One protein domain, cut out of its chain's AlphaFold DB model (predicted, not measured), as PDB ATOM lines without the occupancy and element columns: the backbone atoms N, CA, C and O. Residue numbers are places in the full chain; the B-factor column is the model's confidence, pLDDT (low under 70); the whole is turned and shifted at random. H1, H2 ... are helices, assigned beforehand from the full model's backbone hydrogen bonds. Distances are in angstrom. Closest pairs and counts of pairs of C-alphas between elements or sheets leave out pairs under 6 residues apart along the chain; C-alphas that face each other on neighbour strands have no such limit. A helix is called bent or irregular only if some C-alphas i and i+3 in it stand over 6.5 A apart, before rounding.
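What this domain is: This is residues 125 to 263 of the 434 residues of an uncharacterized protein of Heterobasidion irregulare (strain TC 32-1) (UniProt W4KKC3). A slim rod of helices in three columns: long H3 is one, H1 then H2 the second, H4 then H5 the third. H2, H3 and H5 form an up-and-down bundle, each running against the one before. The 139 printed residues hold five named helices, H1 to H5 in order, and no named strand: all helix, only just loose, close to extended, radius of gyration of the C-alphas 21.3 A, spans 73 by 19 by 18 A.

Where its parts are: H3, residues 166 to 206, spans 59.3 A from C-alpha 166 at (46.243, -35.762, 108.231). H5, 233 to 262, spans 43.5 A, ending at C-alpha 262 (53.713, -27.777, 113.368). H2 is 137 to 159, 34.2 A; H4 214 to 228, 20.8 A; H1 125 to 132, 11.1 A.

How they stand to each other: The hub H3 touches H2, a hairpin, at a shallow tilt of 17 degrees, closest C-alphas Leu 150 and Asp 177, 6.3 A. Its residues 169 to 187 alone touch H5, closest C-alphas Leu 169 and Val 256, 7.1 A. H4, with 224 to 228 alone, touches H1, closest C-alphas Val 228 and Leu 129, 6.1 A. Every O i to N i+4 pair is within hydrogen-bond range in H3, H4 and H5; in H1 2 of 4, in H2 17 of 19.

The domain as a whole: The farthest C-alphas, Pro 161 and Ser 213, are 73.0 A apart. The printed part has no cut and no long link; no printed residue is under 70 in pLDDT.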
ATOM      1  N   LEU A 125      55.133  -2.388  64.526       97.38
ATOM      2  CA  LEU A 125      54.268  -3.128  65.462       97.38
ATOM      3  C   LEU A 125      54.368  -4.656  65.318       97.38
ATOM      4  O   LEU A 125      54.068  -5.369  66.271       97.38
ATOM      5  N   LEU A 126      54.822  -5.176  64.170       97.12
ATOM      6  CA  LEU A 126      55.021  -6.621  64.004       97.12
ATOM      7  C   LEU A 126      56.096  -7.147  64.957       97.12
ATOM      8  O   LEU A 126      55.959  -8.238  65.499       97.12
ATOM      9  N   VAL A 127      57.143  -6.359  65.215       96.94
ATOM     10  CA  VAL A 127      58.195  -6.736  66.170       96.94
ATOM     11  C   VAL A 127      57.635  -6.772  67.589       96.94
ATOM     12  O   VAL A 127      57.978  -7.654  68.370       96.94
ATOM     13  N   GLU A 128      56.749  -5.844  67.935       97.75
ATOM     14  CA  GLU A 128      56.163  -5.782  69.274       97.75
ATOM     15  C   GLU A 128      55.136  -6.888  69.521       97.75
ATOM     16  O   GLU A 128      55.123  -7.467  70.607       97.75
ATOM     17  N   LEU A 129      54.356  -7.263  68.503       97.56
ATOM     18  CA  LEU A 129      53.445  -8.407  68.556       97.56
ATOM     19  C   LEU A 129      54.172  -9.710  68.919       97.56
ATOM     20  O   LEU A 129      53.644 -10.507  69.691       97.56
ATOM     21  N   THR A 130      55.429  -9.891  68.493       96.69
ATOM     22  CA  THR A 130      56.209 -11.076  68.893       96.69
ATOM     23  C   THR A 130      56.504 -11.156  70.391       96.69
ATOM     24  O   THR A 130      56.757 -12.251  70.883       96.69
ATOM     25  N   LYS A 131      56.449 -10.037  71.129       97.12
ATOM     26  CA  LYS A 131      56.653 -10.010  72.588       97.12
ATOM     27  C   LYS A 131      55.416 -10.475  73.356       97.12
ATOM     28  O   LYS A 131      55.530 -10.884  74.507       97.12
ATOM     29  N   VAL A 132      54.236 -10.431  72.731       97.94
ATOM     30  CA  VAL A 132      52.965 -10.833  73.359       97.94
ATOM     31  C   VAL A 132      52.990 -12.301  73.784       97.94
ATOM     32  O   VAL A 132      52.423 -12.645  74.817       97.94
ATOM     33  N   LYS A 133      53.703 -13.156  73.041       96.56
ATOM     34  CA  LYS A 133      53.828 -14.588  73.348       96.56
ATOM     35  C   LYS A 133      54.470 -14.858  74.720       96.56
ATOM     36  O   LYS A 133      54.083 -15.814  75.377       96.56
ATOM     37  N   ASP A 134      55.385 -13.990  75.160       97.81
ATOM     38  CA  ASP A 134      56.171 -14.169  76.391       97.81
ATOM     39  C   ASP A 134      55.477 -13.520  77.612       97.81
ATOM     40  O   ASP A 134      55.955 -13.587  78.745       97.81
ATOM     41  N   ARG A 135      54.322 -12.870  77.403       98.00
ATOM     42  CA  ARG A 135      53.582 -12.094  78.415       98.00
ATOM     43  C   ARG A 135      53.218 -12.902  79.660       98.00
ATOM     44  O   ARG A 135      53.218 -12.359  80.762       98.00
ATOM     45  N   TYR A 136      52.876 -14.177  79.488       98.56
ATOM     46  CA  TYR A 136      52.412 -15.044  80.573       98.56
ATOM     47  C   TYR A 136      53.493 -16.000  81.102       98.56
ATOM     48  O   TYR A 136      53.209 -16.765  82.025       98.56
ATOM     49  N   ASP A 137      54.730 -15.939  80.599       98.44
ATOM     50  CA  ASP A 137      55.816 -16.861  80.964       98.44
ATOM     51  C   ASP A 137      56.085 -16.904  82.472       98.44
ATOM     52  O   ASP A 137      56.304 -17.968  83.059       98.44
ATOM     53  N   THR A 138      56.055 -15.740  83.123       98.50
ATOM     54  CA  THR A 138      56.258 -15.633  84.572       98.50
ATOM     55  C   THR A 138      55.159 -16.366  85.341       98.50
ATOM     56  O   THR A 138      55.463 -17.127  86.258       98.50
ATOM     57  N   LEU A 139      53.895 -16.206  84.932       98.62
ATOM     58  CA  LEU A 139      52.756 -16.891  85.551       98.62
ATOM     59  C   LEU A 139      52.813 -18.402  85.298       98.62
ATOM     60  O   LEU A 139      52.623 -19.188  86.224       98.62
ATOM     61  N   GLN A 140      53.144 -18.828  84.076       98.56
ATOM     62  CA  GLN A 140      53.309 -20.247  83.743       98.56
ATOM     63  C   GLN A 140      54.396 -20.916  84.595       98.56
ATOM     64  O   GLN A 140      54.211 -22.041  85.075       98.56
ATOM     65  N   ARG A 141      55.524 -20.223  84.805       98.75
ATOM     66  CA  ARG A 141      56.613 -20.694  85.667       98.75
ATOM     67  C   ARG A 141      56.158 -20.796  87.124       98.75
ATOM     68  O   ARG A 141      56.329 -21.854  87.719       98.75
ATOM     69  N   ALA A 142      55.487 -19.778  87.656       98.69
ATOM     70  CA  ALA A 142      55.004 -19.787  89.035       98.69
ATOM     71  C   ALA A 142      53.969 -20.901  89.307       98.69
ATOM     72  O   ALA A 142      54.092 -21.634  90.290       98.69
ATOM     73  N   PHE A 143      53.007 -21.130  88.402       98.75
ATOM     74  CA  PHE A 143      52.068 -22.254  88.533       98.75
ATOM     75  C   PHE A 143      52.773 -23.618  88.475       98.75
ATOM     76  O   PHE A 143      52.391 -24.554  89.186       98.75
ATOM     77  N   ARG A 144      53.828 -23.749  87.658       98.69
ATOM     78  CA  ARG A 144      54.669 -24.957  87.624       98.69
ATOM     79  C   ARG A 144      55.375 -25.181  88.961       98.69
ATOM     80  O   ARG A 144      55.359 -26.304  89.462       98.69
ATOM     81  N   ASP A 145      55.946 -24.136  89.547       98.69
ATOM     82  CA  ASP A 145      56.640 -24.216  90.836       98.69
ATOM     83  C   ASP A 145      55.666 -24.566  91.976       98.69
ATOM     84  O   ASP A 145      55.972 -25.405  92.834       98.69
ATOM     85  N   CYS A 146      54.446 -24.021  91.932       98.75
ATOM     86  CA  CYS A 146      53.353 -24.412  92.823       98.75
ATOM     87  C   CYS A 146      52.983 -25.895  92.665       98.75
ATOM     88  O   CYS A 146      52.800 -26.588  93.664       98.75
ATOM     89  N   HIS A 147      52.913 -26.417  91.435       98.62
ATOM     90  CA  HIS A 147      52.586 -27.827  91.188       98.62
ATOM     91  C   HIS A 147      53.679 -28.765  91.721       98.62
ATOM     92  O   HIS A 147      53.378 -29.743  92.404       98.62
ATOM     93  N   LEU A 148      54.956 -28.440  91.487       98.50
ATOM     94  CA  LEU A 148      56.080 -29.196  92.050       98.50
ATOM     95  C   LEU A 148      56.025 -29.207  93.582       98.50
ATOM     96  O   LEU A 148      56.138 -30.264  94.199       98.50
ATOM     97  N   THR A 149      55.746 -28.052  94.182       98.50
ATOM     98  CA  THR A 149      55.580 -27.922  95.630       98.50
ATOM     99  C   THR A 149      54.436 -28.787  96.170       98.50
ATOM    100  O   THR A 149      54.599 -29.468  97.184       98.50
ATOM    101  N   LEU A 150      53.273 -28.776  95.514       98.38
ATOM    102  CA  LEU A 150      52.115 -29.582  95.910       98.38
ATOM    103  C   LEU A 150      52.394 -31.080  95.773       98.38
ATOM    104  O   LEU A 150      52.026 -31.860  96.652       98.38
ATOM    105  N   ARG A 151      53.108 -31.483  94.719       98.44
ATOM    106  CA  ARG A 151      53.555 -32.864  94.521       98.44
ATOM    107  C   ARG A 151      54.483 -33.326  95.647       98.44
ATOM    108  O   ARG A 151      54.308 -34.429  96.164       98.44
ATOM    109  N   ASP A 152      55.418 -32.479  96.066       98.31
ATOM    110  CA  ASP A 152      56.345 -32.788  97.158       98.31
ATOM    111  C   ASP A 152      55.610 -32.871  98.513       98.31
ATOM    112  O   ASP A 152      55.832 -33.801  99.297       98.31
ATOM    113  N   LEU A 153      54.653 -31.969  98.767       98.06
ATOM    114  CA  LEU A 153      53.768 -32.034  99.939       98.06
ATOM    115  C   LEU A 153      52.940 -33.323  99.963       98.06
ATOM    116  O   LEU A 153      52.836 -33.975 101.002       98.06
ATOM    117  N   LYS A 154      52.391 -33.728  98.815       97.75
ATOM    118  CA  LYS A 154      51.615 -34.965  98.657       97.75
ATOM    119  C   LYS A 154      52.446 -36.212  98.969       97.75
ATOM    120  O   LYS A 154      51.901 -37.166  99.518       97.75
ATOM    121  N   GLY A 155      53.746 -36.198  98.665       97.88
ATOM    122  CA  GLY A 155      54.685 -37.257  99.048       97.88
ATOM    123  C   GLY A 155      55.084 -37.231 100.528       97.88
ATOM    124  O   GLY A 155      55.315 -38.283 101.116       97.88
ATOM    125  N   THR A 156      55.117 -36.046 101.143       97.00
ATOM    126  CA  THR A 156      55.557 -35.857 102.536       97.00
ATOM    127  C   THR A 156      54.449 -36.145 103.552       97.00
ATOM    128  O   THR A 156      54.694 -36.768 104.574       97.00
ATOM    129  N   ILE A 157      53.205 -35.735 103.295       96.88
ATOM    130  CA  ILE A 157      52.107 -35.891 104.268       96.88
ATOM    131  C   ILE A 157      51.871 -37.354 104.705       96.88
ATOM    132  O   ILE A 157      51.661 -37.575 105.896       96.88
ATOM    133  N   PRO A 158      51.919 -38.371 103.819       96.50
ATOM    134  CA  PRO A 158      51.746 -39.769 104.215       96.50
ATOM    135  C   PRO A 158      52.860 -40.332 105.107       96.50
ATOM    136  O   PRO A 158      52.647 -41.371 105.726       96.50
ATOM    137  N   THR A 159      54.037 -39.698 105.160       96.00
ATOM    138  CA  THR A 159      55.154 -40.147 106.012       96.00
ATOM    139  C   THR A 159      55.068 -39.590 107.433       96.00
ATOM    140  O   THR A 159      55.797 -40.044 108.314       96.00
ATOM    141  N   LEU A 160      54.167 -38.630 107.673       94.44
ATOM    142  CA  LEU A 160      53.936 -38.045 108.990       94.44
ATOM    143  C   LEU A 160      53.199 -39.025 109.920       94.44
ATOM    144  O   LEU A 160      52.432 -39.873 109.451       94.44
ATOM    145  N   PRO A 161      53.369 -38.890 111.251       92.88
ATOM    146  CA  PRO A 161      52.608 -39.662 112.226       92.88
ATOM    147  C   PRO A 161      51.098 -39.538 111.989       92.88
ATOM    148  O   PRO A 161      50.590 -38.452 111.694       92.88
ATOM    149  N   LEU A 162      50.372 -40.651 112.136       91.25
ATOM    150  CA  LEU A 162      48.924 -40.692 111.930       91.25
ATOM    151  C   LEU A 162      48.224 -39.750 112.922       91.25
ATOM    152  O   LEU A 162      48.059 -40.067 114.095       91.25
ATOM    153  N   SER A 163      47.783 -38.601 112.417       90.44
ATOM    154  CA  SER A 163      46.980 -37.615 113.138       90.44
ATOM    155  C   SER A 163      45.593 -37.512 112.495       90.44
ATOM    156  O   SER A 163      45.485 -37.614 111.269       90.44
ATOM    157  N   PRO A 164      44.517 -37.257 113.261       88.19
ATOM    158  CA  PRO A 164      43.191 -37.019 112.691       88.19
ATOM    159  C   PRO A 164      43.156 -35.849 111.690       88.19
ATOM    160  O   PRO A 164      42.307 -35.839 110.802       88.19
ATOM    161  N   SER A 165      44.084 -34.884 111.775       91.69
ATOM    162  CA  SER A 165      44.183 -33.773 110.814       91.69
ATOM    163  C   SER A 165      44.861 -34.151 109.492       91.69
ATOM    164  O   SER A 165      44.836 -33.364 108.548       91.69
ATOM    165  N   LEU A 166      45.481 -35.331 109.404       93.69
ATOM    166  CA  LEU A 166      46.243 -35.762 108.231       93.69
ATOM    167  C   LEU A 166      45.325 -35.956 107.017       93.69
ATOM    168  O   LEU A 166      45.641 -35.479 105.931       93.69
ATOM    169  N   SER A 167      44.152 -36.566 107.204       93.50
ATOM    170  CA  SER A 167      43.161 -36.740 106.131       93.50
ATOM    171  C   SER A 167      42.635 -35.401 105.600       93.50
ATOM    172  O   SER A 167      42.424 -35.241 104.395       93.50
ATOM    173  N   VAL A 168      42.479 -34.411 106.486       93.69
ATOM    174  CA  VAL A 168      42.091 -33.038 106.132       93.69
ATOM    175  C   VAL A 168      43.187 -32.386 105.288       93.69
ATOM    176  O   VAL A 168      42.889 -31.854 104.223       93.69
ATOM    177  N   LEU A 169      44.456 -32.493 105.697       95.94
ATOM    178  CA  LEU A 169      45.594 -31.966 104.935       95.94
ATOM    179  C   LEU A 169      45.753 -32.644 103.569       95.94
ATOM    180  O   LEU A 169      45.975 -31.958 102.577       95.94
ATOM    181  N   GLN A 170      45.589 -33.967 103.488       96.25
ATOM    182  CA  GLN A 170      45.609 -34.693 102.211       96.25
ATOM    183  C   GLN A 170      44.508 -34.205 101.269       96.25
ATOM    184  O   GLN A 170      44.762 -33.982 100.086       96.25
ATOM    185  N   THR A 171      43.299 -34.008 101.798       95.69
ATOM    186  CA  THR A 171      42.168 -33.490 101.022       95.69
ATOM    187  C   THR A 171      42.426 -32.053 100.562       95.69
ATOM    188  O   THR A 171      42.119 -31.718  99.421       95.69
ATOM    189  N   ALA A 172      43.026 -31.217 101.417       96.69
ATOM    190  CA  ALA A 172      43.431 -29.859 101.066       96.69
ATOM    191  C   ALA A 172      44.464 -29.839  99.939       96.69
ATOM    192  O   ALA A 172      44.229 -29.198  98.923       96.69
ATOM    193  N   VAL A 173      45.551 -30.605 100.059       97.94
ATOM    194  CA  VAL A 173      46.583 -30.676  99.014       97.94
ATOM    195  C   VAL A 173      46.021 -31.202  97.700       97.94
ATOM    196  O   VAL A 173      46.311 -30.623  96.661       97.94
ATOM    197  N   ALA A 174      45.189 -32.247  97.726       97.31
ATOM    198  CA  ALA A 174      44.543 -32.750  96.514       97.31
ATOM    199  C   ALA A 174      43.670 -31.674  95.850       97.31
ATOM    200  O   ALA A 174      43.734 -31.492  94.640       97.31
ATOM    201  N   ARG A 175      42.907 -30.910  96.641       97.62
ATOM    202  CA  ARG A 175      42.058 -29.845  96.104       97.62
ATOM    203  C   ARG A 175      42.859 -28.669  95.537       97.62
ATOM    204  O   ARG A 175      42.441 -28.099  94.534       97.62
ATOM    205  N   LEU A 176      43.969 -28.302  96.176       98.25
ATOM    206  CA  LEU A 176      44.874 -27.261  95.683       98.25
ATOM    207  C   LEU A 176      45.589 -27.692  94.393       98.25
ATOM    208  O   LEU A 176      45.802 -26.857  93.521       98.25
ATOM    209  N   ASP A 177      45.918 -28.980  94.255       98.44
ATOM    210  CA  ASP A 177      46.485 -29.564  93.028       98.44
ATOM    211  C   ASP A 177      45.484 -29.476  91.867       98.44
ATOM    212  O   ASP A 177      45.823 -28.931  90.820       98.44
ATOM    213  N   ASP A 178      44.222 -29.873  92.092       98.31
ATOM    214  CA  ASP A 178      43.145 -29.704  91.104       98.31
ATOM    215  C   ASP A 178      42.950 -28.225  90.718       98.31
ATOM    216  O   ASP A 178      42.820 -27.895  89.544       98.31
ATOM    217  N   TYR A 179      42.947 -27.315  91.702       98.56
ATOM    218  CA  TYR A 179      42.787 -25.878  91.454       98.56
ATOM    219  C   TYR A 179      43.945 -25.293  90.632       98.56
ATOM    220  O   TYR A 179      43.718 -24.455  89.758       98.56
ATOM    221  N   ASN A 180      45.182 -25.719  90.907       98.50
ATOM    222  CA  ASN A 180      46.351 -25.322  90.127       98.50
ATOM    223  C   ASN A 180      46.237 -25.828  88.684       98.50
ATOM    224  O   ASN A 180      46.453 -25.058  87.750       98.50
ATOM    225  N   GLU A 181      45.837 -27.085  88.490       98.62
ATOM    226  CA  GLU A 181      45.650 -27.642  87.151       98.62
ATOM    227  C   GLU A 181      44.560 -26.898  86.367       98.62
ATOM    228  O   GLU A 181      44.805 -26.472  85.239       98.62
ATOM    229  N   ASP A 182      43.408 -26.624  86.987       98.44
ATOM    230  CA  ASP A 182      42.346 -25.811  86.382       98.44
ATOM    231  C   ASP A 182      42.875 -24.420  85.962       98.44
ATOM    232  O   ASP A 182      42.577 -23.929  84.869       98.44
ATOM    233  N   ALA A 183      43.692 -23.778  86.807       98.56
ATOM    234  CA  ALA A 183      44.296 -22.481  86.506       98.56
ATOM    235  C   ALA A 183      45.334 -22.550  85.371       98.56
ATOM    236  O   ALA A 183      45.374 -21.644  84.537       98.56
ATOM    237  N   ARG A 184      46.143 -23.616  85.305       98.56
ATOM    238  CA  ARG A 184      47.105 -23.854  84.216       98.56
ATOM    239  C   ARG A 184      46.401 -24.060  82.881       98.56
ATOM    240  O   ARG A 184      46.807 -23.446  81.897       98.56
ATOM    241  N   VAL A 185      45.342 -24.868  82.856       98.62
ATOM    242  CA  VAL A 185      44.549 -25.125  81.644       98.62
ATOM    243  C   VAL A 185      43.866 -23.845  81.161       98.62
ATOM    244  O   VAL A 185      43.935 -23.517  79.978       98.62
ATOM    245  N   GLU A 186      43.252 -23.068  82.060       98.56
ATOM    246  CA  GLU A 186      42.690 -21.762  81.688       98.56
ATOM    247  C   GLU A 186      43.756 -20.812  81.117       98.56
ATOM    248  O   GLU A 186      43.488 -20.102  80.144       98.56
ATOM    249  N   LEU A 187      44.960 -20.791  81.701       98.50
ATOM    250  CA  LEU A 187      46.062 -19.954  81.229       98.50
ATOM    251  C   LEU A 187      46.535 -20.374  79.831       98.50
ATOM    252  O   LEU A 187      46.778 -19.516  78.988       98.50
ATOM    253  N   GLU A 188      46.621 -21.675  79.555       98.62
ATOM    254  CA  GLU A 188      46.979 -22.215  78.236       98.62
ATOM    255  C   GLU A 188      45.955 -21.839  77.156       98.62
ATOM    256  O   GLU A 188      46.328 -21.388  76.067       98.62
ATOM    257  N   ILE A 189      44.661 -21.954  77.470       98.25
ATOM    258  CA  ILE A 189      43.584 -21.505  76.577       98.25
ATOM    259  C   ILE A 189      43.735 -20.007  76.306       98.25
ATOM    260  O   ILE A 189      43.667 -19.576  75.155       98.25
ATOM    261  N   ARG A 190      44.011 -19.210  77.345       98.25
ATOM    262  CA  ARG A 190      44.174 -17.761  77.197       98.25
ATOM    263  C   ARG A 190      45.368 -17.388  76.318       98.25
ATOM    264  O   ARG A 190      45.234 -16.502  75.476       98.25
ATOM    265  N   VAL A 191      46.506 -18.059  76.487       98.25
ATOM    266  CA  VAL A 191      47.693 -17.872  75.637       98.25
ATOM    267  C   VAL A 191      47.367 -18.216  74.183       98.25
ATOM    268  O   VAL A 191      47.703 -17.447  73.287       98.25
ATOM    269  N   SER A 192      46.645 -19.313  73.948       98.25
ATOM    270  CA  SER A 192      46.227 -19.732  72.603       98.25
ATOM    271  C   SER A 192      45.280 -18.721  71.940       98.25
ATOM    272  O   SER A 192      45.411 -18.418  70.751       98.25
ATOM    273  N   ASP A 193      44.338 -18.162  72.705       98.38
ATOM    274  CA  ASP A 193      43.431 -17.116  72.229       98.38
ATOM    275  C   ASP A 193      44.192 -15.836  71.849       98.38
ATOM    276  O   ASP A 193      43.934 -15.247  70.798       98.38
ATOM    277  N   GLU A 194      45.158 -15.413  72.669       98.25
ATOM    278  CA  GLU A 194      45.975 -14.229  72.386       98.25
ATOM    279  C   GLU A 194      46.943 -14.452  71.219       98.25
ATOM    280  O   GLU A 194      47.130 -13.546  70.404       98.25
ATOM    281  N   GLU A 195      47.491 -15.656  71.049       98.19
ATOM    282  CA  GLU A 195      48.281 -16.011  69.866       98.19
ATOM    283  C   GLU A 195      47.430 -15.910  68.591       98.19
ATOM    284  O   GLU A 195      47.855 -15.353  67.576       98.19
ATOM    285  N   ARG A 196      46.183 -16.389  68.642       98.44
ATOM    286  CA  ARG A 196      45.249 -16.266  67.520       98.44
ATOM    287  C   ARG A 196      44.945 -14.804  67.183       98.44
ATOM    288  O   ARG A 196      44.903 -14.466  65.999       98.44
ATOM    289  N   ILE A 197      44.734 -13.954  68.187       98.31
ATOM    290  CA  ILE A 197      44.521 -12.508  67.998       98.31
ATOM    291  C   ILE A 197      45.767 -11.866  67.373       98.31
ATOM    292  O   ILE A 197      45.651 -11.144  66.384       98.31
ATOM    293  N   THR A 198      46.952 -12.208  67.882       98.44
ATOM    294  CA  THR A 198      48.253 -11.741  67.379       98.44
ATOM    295  C   THR A 198      48.398 -12.032  65.883       98.44
ATOM    296  O   THR A 198      48.612 -11.105  65.106       98.44
ATOM    297  N   ARG A 199      48.156 -13.277  65.441       98.44
ATOM    298  CA  ARG A 199      48.189 -13.648  64.009       98.44
ATOM    299  C   ARG A 199      47.163 -12.881  63.166       98.44
ATOM    300  O   ARG A 199      47.414 -12.572  62.000       98.44
ATOM    301  N   GLY A 200      45.997 -12.577  63.741       98.31
ATOM    302  CA  GLY A 200      44.978 -11.742  63.103       98.31
ATOM    303  C   GLY A 200      45.497 -10.332  62.818       98.31
ATOM    304  O   GLY A 200      45.391  -9.855  61.688       98.31
ATOM    305  N   TYR A 201      46.128  -9.701  63.809       98.38
ATOM    306  CA  TYR A 201      46.756  -8.392  63.644       98.38
ATOM    307  C   TYR A 201      47.952  -8.421  62.692       98.38
ATOM    308  O   TYR A 201      48.060  -7.548  61.834       98.38
ATOM    309  N   GLU A 202      48.806  -9.442  62.765       97.88
ATOM    310  CA  GLU A 202      49.911  -9.626  61.815       97.88
ATOM    311  C   GLU A 202      49.407  -9.703  60.370       97.88
ATOM    312  O   GLU A 202      49.982  -9.086  59.472       97.88
ATOM    313  N   THR A 203      48.301 -10.413  60.134       97.62
ATOM    314  CA  THR A 203      47.691 -10.526  58.802       97.62
ATOM    315  C   THR A 203      47.171  -9.173  58.311       97.62
ATOM    316  O   THR A 203      47.440  -8.791  57.174       97.62
ATOM    317  N   LEU A 204      46.474  -8.416  59.168       97.44
ATOM    318  CA  LEU A 204      45.958  -7.086  58.816       97.44
ATOM    319  C   LEU A 204      47.078  -6.082  58.509       97.44
ATOM    320  O   LEU A 204      46.929  -5.267  57.604       97.44
ATOM    321  N   LEU A 205      48.197  -6.157  59.234       96.56
ATOM    322  CA  LEU A 205      49.336  -5.249  59.064       96.56
ATOM    323  C   LEU A 205      50.273  -5.640  57.908       96.56
ATOM    324  O   LEU A 205      51.006  -4.791  57.404       96.56
ATOM    325  N   SER A 206      50.292  -6.911  57.496       95.31
ATOM    326  CA  SER A 206      51.188  -7.407  56.437       95.31
ATOM    327  C   SER A 206      50.581  -7.347  55.033       95.31
ATOM    328  O   SER A 206      51.319  -7.209  54.053       95.31
ATOM    329  N   VAL A 207      49.255  -7.434  54.904       95.75
ATOM    330  CA  VAL A 207      48.572  -7.437  53.603       95.75
ATOM    331  C   VAL A 207      48.265  -6.006  53.157       95.75
ATOM    332  O   VAL A 207      47.369  -5.343  53.681       95.75
ATOM    333  N   GLN A 208      48.980  -5.530  52.135       92.06
ATOM    334  CA  GLN A 208      48.723  -4.215  51.540       92.06
ATOM    335  C   GLN A 208      47.296  -4.141  50.972       92.06
ATOM    336  O   GLN A 208      46.881  -4.998  50.193       92.06
ATOM    337  N   GLY A 209      46.552  -3.103  51.361       94.19
ATOM    338  CA  GLY A 209      45.162  -2.902  50.944       94.19
ATOM    339  C   GLY A 209      44.121  -3.703  51.735       94.19
ATOM    340  O   GLY A 209      42.943  -3.624  51.399       94.19
ATOM    341  N   ALA A 210      44.512  -4.442  52.785       95.25
ATOM    342  CA  ALA A 210      43.550  -5.071  53.697       95.25
ATOM    343  C   ALA A 210      42.695  -4.037  54.449       95.25
ATOM    344  O   ALA A 210      41.534  -4.302  54.751       95.25
ATOM    345  N   LEU A 211      43.264  -2.857  54.712       96.94
ATOM    346  CA  LEU A 211      42.594  -1.722  55.338       96.94
ATOM    347  C   LEU A 211      42.269  -0.712  54.239       96.94
ATOM    348  O   LEU A 211      43.159  -0.243  53.528       96.94
ATOM    349  N   SER A 212      40.980  -0.431  54.053       95.88
ATOM    350  CA  SER A 212      40.503   0.316  52.878       95.88
ATOM    351  C   SER A 212      40.648   1.827  53.046       95.88
ATOM    352  O   SER A 212      40.637   2.569  52.064       95.88
ATOM    353  N   SER A 213      40.752   2.292  54.292       97.25
ATOM    354  CA  SER A 213      40.845   3.707  54.636       97.25
ATOM    355  C   SER A 213      41.947   3.966  55.657       97.25
ATOM    356  O   SER A 213      42.216   3.140  56.526       97.25
ATOM    357  N   GLU A 214      42.552   5.149  55.579       96.38
ATOM    358  CA  GLU A 214      43.566   5.602  56.538       96.38
ATOM    359  C   GLU A 214      43.004   5.704  57.967       96.38
ATOM    360  O   GLU A 214      43.694   5.386  58.932       96.38
ATOM    361  N   ALA A 215      41.723   6.061  58.112       97.31
ATOM    362  CA  ALA A 215      41.047   6.089  59.408       97.31
ATOM    363  C   ALA A 215      40.952   4.690  60.044       97.31
ATOM    364  O   ALA A 215      41.254   4.529  61.223       97.31
ATOM    365  N   GLU A 216      40.588   3.672  59.258       97.25
ATOM    366  CA  GLU A 216      40.549   2.274  59.710       97.25
ATOM    367  C   GLU A 216      41.949   1.767  60.082       97.25
ATOM    368  O   GLU A 216      42.107   1.094  61.097       97.25
ATOM    369  N   ALA A 217      42.977   2.146  59.315       96.62
ATOM    370  CA  ALA A 217      44.365   1.836  59.651       96.62
ATOM    371  C   ALA A 217      44.775   2.427  61.008       96.62
ATOM    372  O   ALA A 217      45.301   1.704  61.854       96.62
ATOM    373  N   GLY A 218      44.446   3.696  61.260       97.69
ATOM    374  CA  GLY A 218      44.694   4.336  62.552       97.69
ATOM    375  C   GLY A 218      43.972   3.650  63.718       97.69
ATOM    376  O   GLY A 218      44.573   3.443  64.773       97.69
ATOM    377  N   GLU A 219      42.708   3.248  63.532       97.88
ATOM    378  CA  GLU A 219      41.933   2.514  64.546       97.88
ATOM    379  C   GLU A 219      42.544   1.132  64.845       97.88
ATOM    380  O   GLU A 219      42.698   0.764  66.012       97.88
ATOM    381  N   VAL A 220      42.944   0.382  63.810       98.19
ATOM    382  CA  VAL A 220      43.586  -0.934  63.964       98.19
ATOM    383  C   VAL A 220      44.940  -0.802  64.648       98.19
ATOM    384  O   VAL A 220      45.212  -1.540  65.589       98.19
ATOM    385  N   GLU A 221      45.780   0.149  64.242       98.00
ATOM    386  CA  GLU A 221      47.069   0.363  64.897       98.00
ATOM    387  C   GLU A 221      46.915   0.776  66.366       98.00
ATOM    388  O   GLU A 221      47.684   0.328  67.216       98.00
ATOM    389  N   ALA A 222      45.930   1.620  66.691       98.44
ATOM    390  CA  ALA A 222      45.629   1.979  68.074       98.44
ATOM    391  C   ALA A 222      45.191   0.751  68.890       98.44
ATOM    392  O   ALA A 222      45.664   0.561  70.012       98.44
ATOM    393  N   ALA A 223      44.355  -0.117  68.313       98.38
ATOM    394  CA  ALA A 223      43.950  -1.372  68.941       98.38
ATOM    395  C   ALA A 223      45.133  -2.336  69.134       98.38
ATOM    396  O   ALA A 223      45.264  -2.924  70.204       98.38
ATOM    397  N   VAL A 224      46.027  -2.456  68.145       98.44
ATOM    398  CA  VAL A 224      47.246  -3.277  68.241       98.44
ATOM    399  C   VAL A 224      48.145  -2.783  69.368       98.44
ATOM    400  O   VAL A 224      48.587  -3.597  70.173       98.44
ATOM    401  N   ARG A 225      48.377  -1.467  69.476       98.50
ATOM    402  CA  ARG A 225      49.162  -0.892  70.583       98.50
ATOM    403  C   ARG A 225      48.516  -1.198  71.933       98.50
ATOM    404  O   ARG A 225      49.179  -1.733  72.815       98.50
ATOM    405  N   ALA A 226      47.206  -0.978  72.063       98.44
ATOM    406  CA  ALA A 226      46.486  -1.288  73.297       98.44
ATOM    407  C   ALA A 226      46.563  -2.782  73.674       98.44
ATOM    408  O   ALA A 226      46.716  -3.130  74.848       98.44
ATOM    409  N   PHE A 227      46.494  -3.669  72.678       98.50
ATOM    410  CA  PHE A 227      46.649  -5.108  72.863       98.50
ATOM    411  C   PHE A 227      48.074  -5.485  73.281       98.50
ATOM    412  O   PHE A 227      48.234  -6.250  74.229       98.50
ATOM    413  N   VAL A 228      49.104  -4.957  72.612       98.31
ATOM    414  CA  VAL A 228      50.530  -5.209  72.895       98.31
ATOM    415  C   VAL A 228      50.904  -4.740  74.299       98.31
ATOM    416  O   VAL A 228      51.445  -5.534  75.075       98.31
ATOM    417  N   ASP A 229      50.528  -3.510  74.653       97.94
ATOM    418  CA  ASP A 229      50.786  -2.904  75.965       97.94
ATOM    419  C   ASP A 229      49.998  -3.586  77.095       97.94
ATOM    420  O   ASP A 229      50.270  -3.374  78.274       97.94
ATOM    421  N   GLY A 230      48.994  -4.402  76.749       97.69
ATOM    422  CA  GLY A 230      48.104  -5.051  77.708       97.69
ATOM    423  C   GLY A 230      47.104  -4.095  78.363       97.69
ATOM    424  O   GLY A 230      46.475  -4.463  79.354       97.69
ATOM    425  N   THR A 231      46.930  -2.888  77.815       98.31
ATOM    426  CA  THR A 231      45.934  -1.907  78.280       98.31
ATOM    427  C   THR A 231      44.523  -2.246  77.804       98.31
ATOM    428  O   THR A 231      43.541  -1.725  78.335       98.31
ATOM    429  N   GLU A 232      44.390  -3.171  76.850       98.00
ATOM    430  CA  GLU A 232      43.099  -3.730  76.483       98.00
ATOM    431  C   GLU A 232      42.415  -4.378  77.703       98.00
ATOM    432  O   GLU A 232      42.953  -5.273  78.361       98.00
ATOM    433  N   ALA A 233      41.172  -3.972  77.977       97.75
ATOM    434  CA  ALA A 233      40.433  -4.378  79.172       97.75
ATOM    435  C   ALA A 233      40.262  -5.902  79.321       97.75
ATOM    436  O   ALA A 233      40.081  -6.400  80.434       97.75
ATOM    437  N   ALA A 234      40.260  -6.667  78.226       97.38
ATOM    438  CA  ALA A 234      40.219  -8.126  78.287       97.38
ATOM    439  C   ALA A 234      41.548  -8.717  78.789       97.38
ATOM    440  O   ALA A 234      41.532  -9.569  79.677       97.38
ATOM    441  N   VAL A 235      42.679  -8.227  78.270       98.38
ATOM    442  CA  VAL A 235      44.031  -8.658  78.657       98.38
ATOM    443  C   VAL A 235      44.327  -8.266  80.104       98.38
ATOM    444  O   VAL A 235      44.678  -9.127  80.908       98.38
ATOM    445  N   ALA A 236      44.085  -7.004  80.474       98.31
ATOM    446  CA  ALA A 236      44.315  -6.511  81.832       98.31
ATOM    447  C   ALA A 236      43.527  -7.312  82.887       98.31
ATOM    448  O   ALA A 236      44.061  -7.691  83.932       98.31
ATOM    449  N   ARG A 237      42.254  -7.633  82.600       98.38
ATOM    450  CA  ARG A 237      41.426  -8.461  83.492       98.38
ATOM    451  C   ARG A 237      41.946  -9.888  83.607       98.38
ATOM    452  O   ARG A 237      41.988 -10.404  84.720       98.38
ATOM    453  N   ALA A 238      42.352 -10.509  82.500       98.25
ATOM    454  CA  ALA A 238      42.912 -11.859  82.520       98.25
ATOM    455  C   ALA A 238      44.203 -11.914  83.355       98.25
ATOM    456  O   ALA A 238      44.320 -12.757  84.243       98.25
ATOM    457  N   GLN A 239      45.130 -10.973  83.148       98.50
ATOM    458  CA  GLN A 239      46.363 -10.881  83.939       98.50
ATOM    459  C   GLN A 239      46.079 -10.701  85.435       98.50
ATOM    460  O   GLN A 239      46.644 -11.419  86.262       98.50
ATOM    461  N   SER A 240      45.171  -9.787  85.790       98.44
ATOM    462  CA  SER A 240      44.765  -9.566  87.182       98.44
ATOM    463  C   SER A 240      44.130 -10.818  87.797       98.44
ATOM    464  O   SER A 240      44.459 -11.194  88.923       98.44
ATOM    465  N   GLN A 241      43.272 -11.513  87.044       98.56
ATOM    466  CA  GLN A 241      42.630 -12.750  87.480       98.56
ATOM    467  C   GLN A 241      43.656 -13.851  87.768       98.56
ATOM    468  O   GLN A 241      43.616 -14.427  88.853       98.56
ATOM    469  N   PHE A 242      44.580 -14.137  86.846       98.62
ATOM    470  CA  PHE A 242      45.596 -15.173  87.062       98.62
ATOM    471  C   PHE A 242      46.578 -14.810  88.176       98.62
ATOM    472  O   PHE A 242      46.932 -15.681  88.964       98.62
ATOM    473  N   SER A 243      46.951 -13.533  88.296       98.62
ATOM    474  CA  SER A 243      47.805 -13.061  89.394       98.62
ATOM    475  C   SER A 243      47.139 -13.280  90.751       98.62
ATOM    476  O   SER A 243      47.777 -13.746  91.688       98.62
ATOM    477  N   ARG A 244      45.829 -13.021  90.851       98.62
ATOM    478  CA  ARG A 244      45.063 -13.288  92.072       98.62
ATOM    479  C   ARG A 244      44.940 -14.783  92.371       98.62
ATOM    480  O   ARG A 244      45.113 -15.177  93.516       98.62
ATOM    481  N   LYS A 245      44.665 -15.613  91.356       98.62
ATOM    482  CA  LYS A 245      44.633 -17.078  91.522       98.62
ATOM    483  C   LYS A 245      45.969 -17.608  92.045       98.62
ATOM    484  O   LYS A 245      45.974 -18.508  92.878       98.62
ATOM    485  N   LEU A 246      47.079 -17.058  91.552       98.69
ATOM    486  CA  LEU A 246      48.417 -17.413  92.004       98.69
ATOM    487  C   LEU A 246      48.656 -16.978  93.458       98.69
ATOM    488  O   LEU A 246      49.065 -17.817  94.249       98.69
ATOM    489  N   ASP A 247      48.334 -15.733  93.825       98.69
ATOM    490  CA  ASP A 247      48.475 -15.236  95.210       98.69
ATOM    491  C   ASP A 247      47.671 -16.085  96.209       98.69
ATOM    492  O   ASP A 247      48.186 -16.496  97.250       98.69
ATOM    493  N   ASP A 248      46.423 -16.419  95.868       98.50
ATOM    494  CA  ASP A 248      45.574 -17.275  96.701       98.50
ATOM    495  C   ASP A 248      46.155 -18.698  96.830       98.50
ATOM    496  O   ASP A 248      46.160 -19.273  97.920       98.50
ATOM    497  N   LEU A 249      46.704 -19.256  95.745       98.62
ATOM    498  CA  LEU A 249      47.335 -20.578  95.746       98.62
ATOM    499  C   LEU A 249      48.636 -20.605  96.564       98.62
ATOM    500  O   LEU A 249      48.847 -21.529  97.351       98.62
ATOM    501  N   GLU A 250      49.506 -19.610  96.401       98.56
ATOM    502  CA  GLU A 250      50.764 -19.486  97.145       98.56
ATOM    503  C   GLU A 250      50.508 -19.315  98.646       98.56
ATOM    504  O   GLU A 250      51.165 -19.966  99.470       98.56
ATOM    505  N   HIS A 251      49.512 -18.499  99.002       98.56
ATOM    506  CA  HIS A 251      49.055 -18.327 100.375       98.56
ATOM    507  C   HIS A 251      48.614 -19.657 101.000       98.56
ATOM    508  O   HIS A 251      49.113 -20.047 102.060       98.56
ATOM    509  N   ASP A 252      47.730 -20.386 100.320       98.56
ATOM    510  CA  ASP A 252      47.171 -21.646 100.812       98.56
ATOM    511  C   ASP A 252      48.241 -22.746 100.919       98.56
ATOM    512  O   ASP A 252      48.293 -23.488 101.907       98.56
ATOM    513  N   ILE A 253      49.168 -22.819  99.955       98.38
ATOM    514  CA  ILE A 253      50.337 -23.710 100.020       98.38
ATOM    515  C   ILE A 253      51.202 -23.377 101.242       98.38
ATOM    516  O   ILE A 253      51.659 -24.289 101.938       98.38
ATOM    517  N   ALA A 254      51.440 -22.094 101.523       98.44
ATOM    518  CA  ALA A 254      52.214 -21.671 102.686       98.44
ATOM    519  C   ALA A 254      51.513 -22.036 104.007       98.44
ATOM    520  O   ALA A 254      52.173 -22.512 104.936       98.44
ATOM    521  N   ALA A 255      50.189 -21.881 104.083       97.75
ATOM    522  CA  ALA A 255      49.394 -22.285 105.241       97.75
ATOM    523  C   ALA A 255      49.467 -23.802 105.489       97.75
ATOM    524  O   ALA A 255      49.729 -24.245 106.612       97.75
ATOM    525  N   VAL A 256      49.339 -24.612 104.431       97.56
ATOM    526  CA  VAL A 256      49.488 -26.074 104.509       97.56
ATOM    527  C   VAL A 256      50.904 -26.469 104.933       97.56
ATOM    528  O   VAL A 256      51.056 -27.294 105.837       97.56
ATOM    529  N   LYS A 257      51.944 -25.866 104.340       97.69
ATOM    530  CA  LYS A 257      53.349 -26.092 104.729       97.69
ATOM    531  C   LYS A 257      53.566 -25.814 106.210       97.69
ATOM    532  O   LYS A 257      54.120 -26.656 106.915       97.69
ATOM    533  N   ARG A 258      53.098 -24.660 106.694       97.12
ATOM    534  CA  ARG A 258      53.188 -24.288 108.110       97.12
ATOM    535  C   ARG A 258      52.549 -25.360 108.989       97.12
ATOM    536  O   ARG A 258      53.189 -25.843 109.917       97.12
ATOM    537  N   ARG A 259      51.341 -25.811 108.640       95.81
ATOM    538  CA  ARG A 259      50.639 -26.841 109.414       95.81
ATOM    539  C   ARG A 259      51.364 -28.186 109.425       95.81
ATOM    540  O   ARG A 259      51.383 -28.858 110.454       95.81
ATOM    541  N   VAL A 260      51.974 -28.575 108.307       95.56
ATOM    542  CA  VAL A 260      52.807 -29.783 108.214       95.56
ATOM    543  C   VAL A 260      54.017 -29.699 109.151       95.56
ATOM    544  O   VAL A 260      54.327 -30.682 109.819       95.56
ATOM    545  N   HIS A 261      54.656 -28.532 109.260       95.44
ATOM    546  CA  HIS A 261      55.798 -28.324 110.158       95.44
ATOM    547  C   HIS A 261      55.422 -28.236 111.646       95.44
ATOM    548  O   HIS A 261      56.249 -28.555 112.495       95.44
ATOM    549  N   GLU A 262      54.194 -27.841 111.980       93.25
ATOM    550  CA  GLU A 262      53.713 -27.777 113.368       93.25
ATOM    551  C   GLU A 262      53.345 -29.152 113.952       93.25
ATOM    552  O   GLU A 262      53.373 -29.330 115.169       93.25
ATOM    553  N   LEU A 263      52.999 -30.134 113.112       89.94
ATOM    554  CA  LEU A 263      52.529 -31.455 113.557       89.94
ATOM    555  C   LEU A 263      53.541 -32.243 114.416       89.94
ATOM    556  O   LEU A 263      53.118 -32.796 115.431       89.94
TER     557      LEU A 263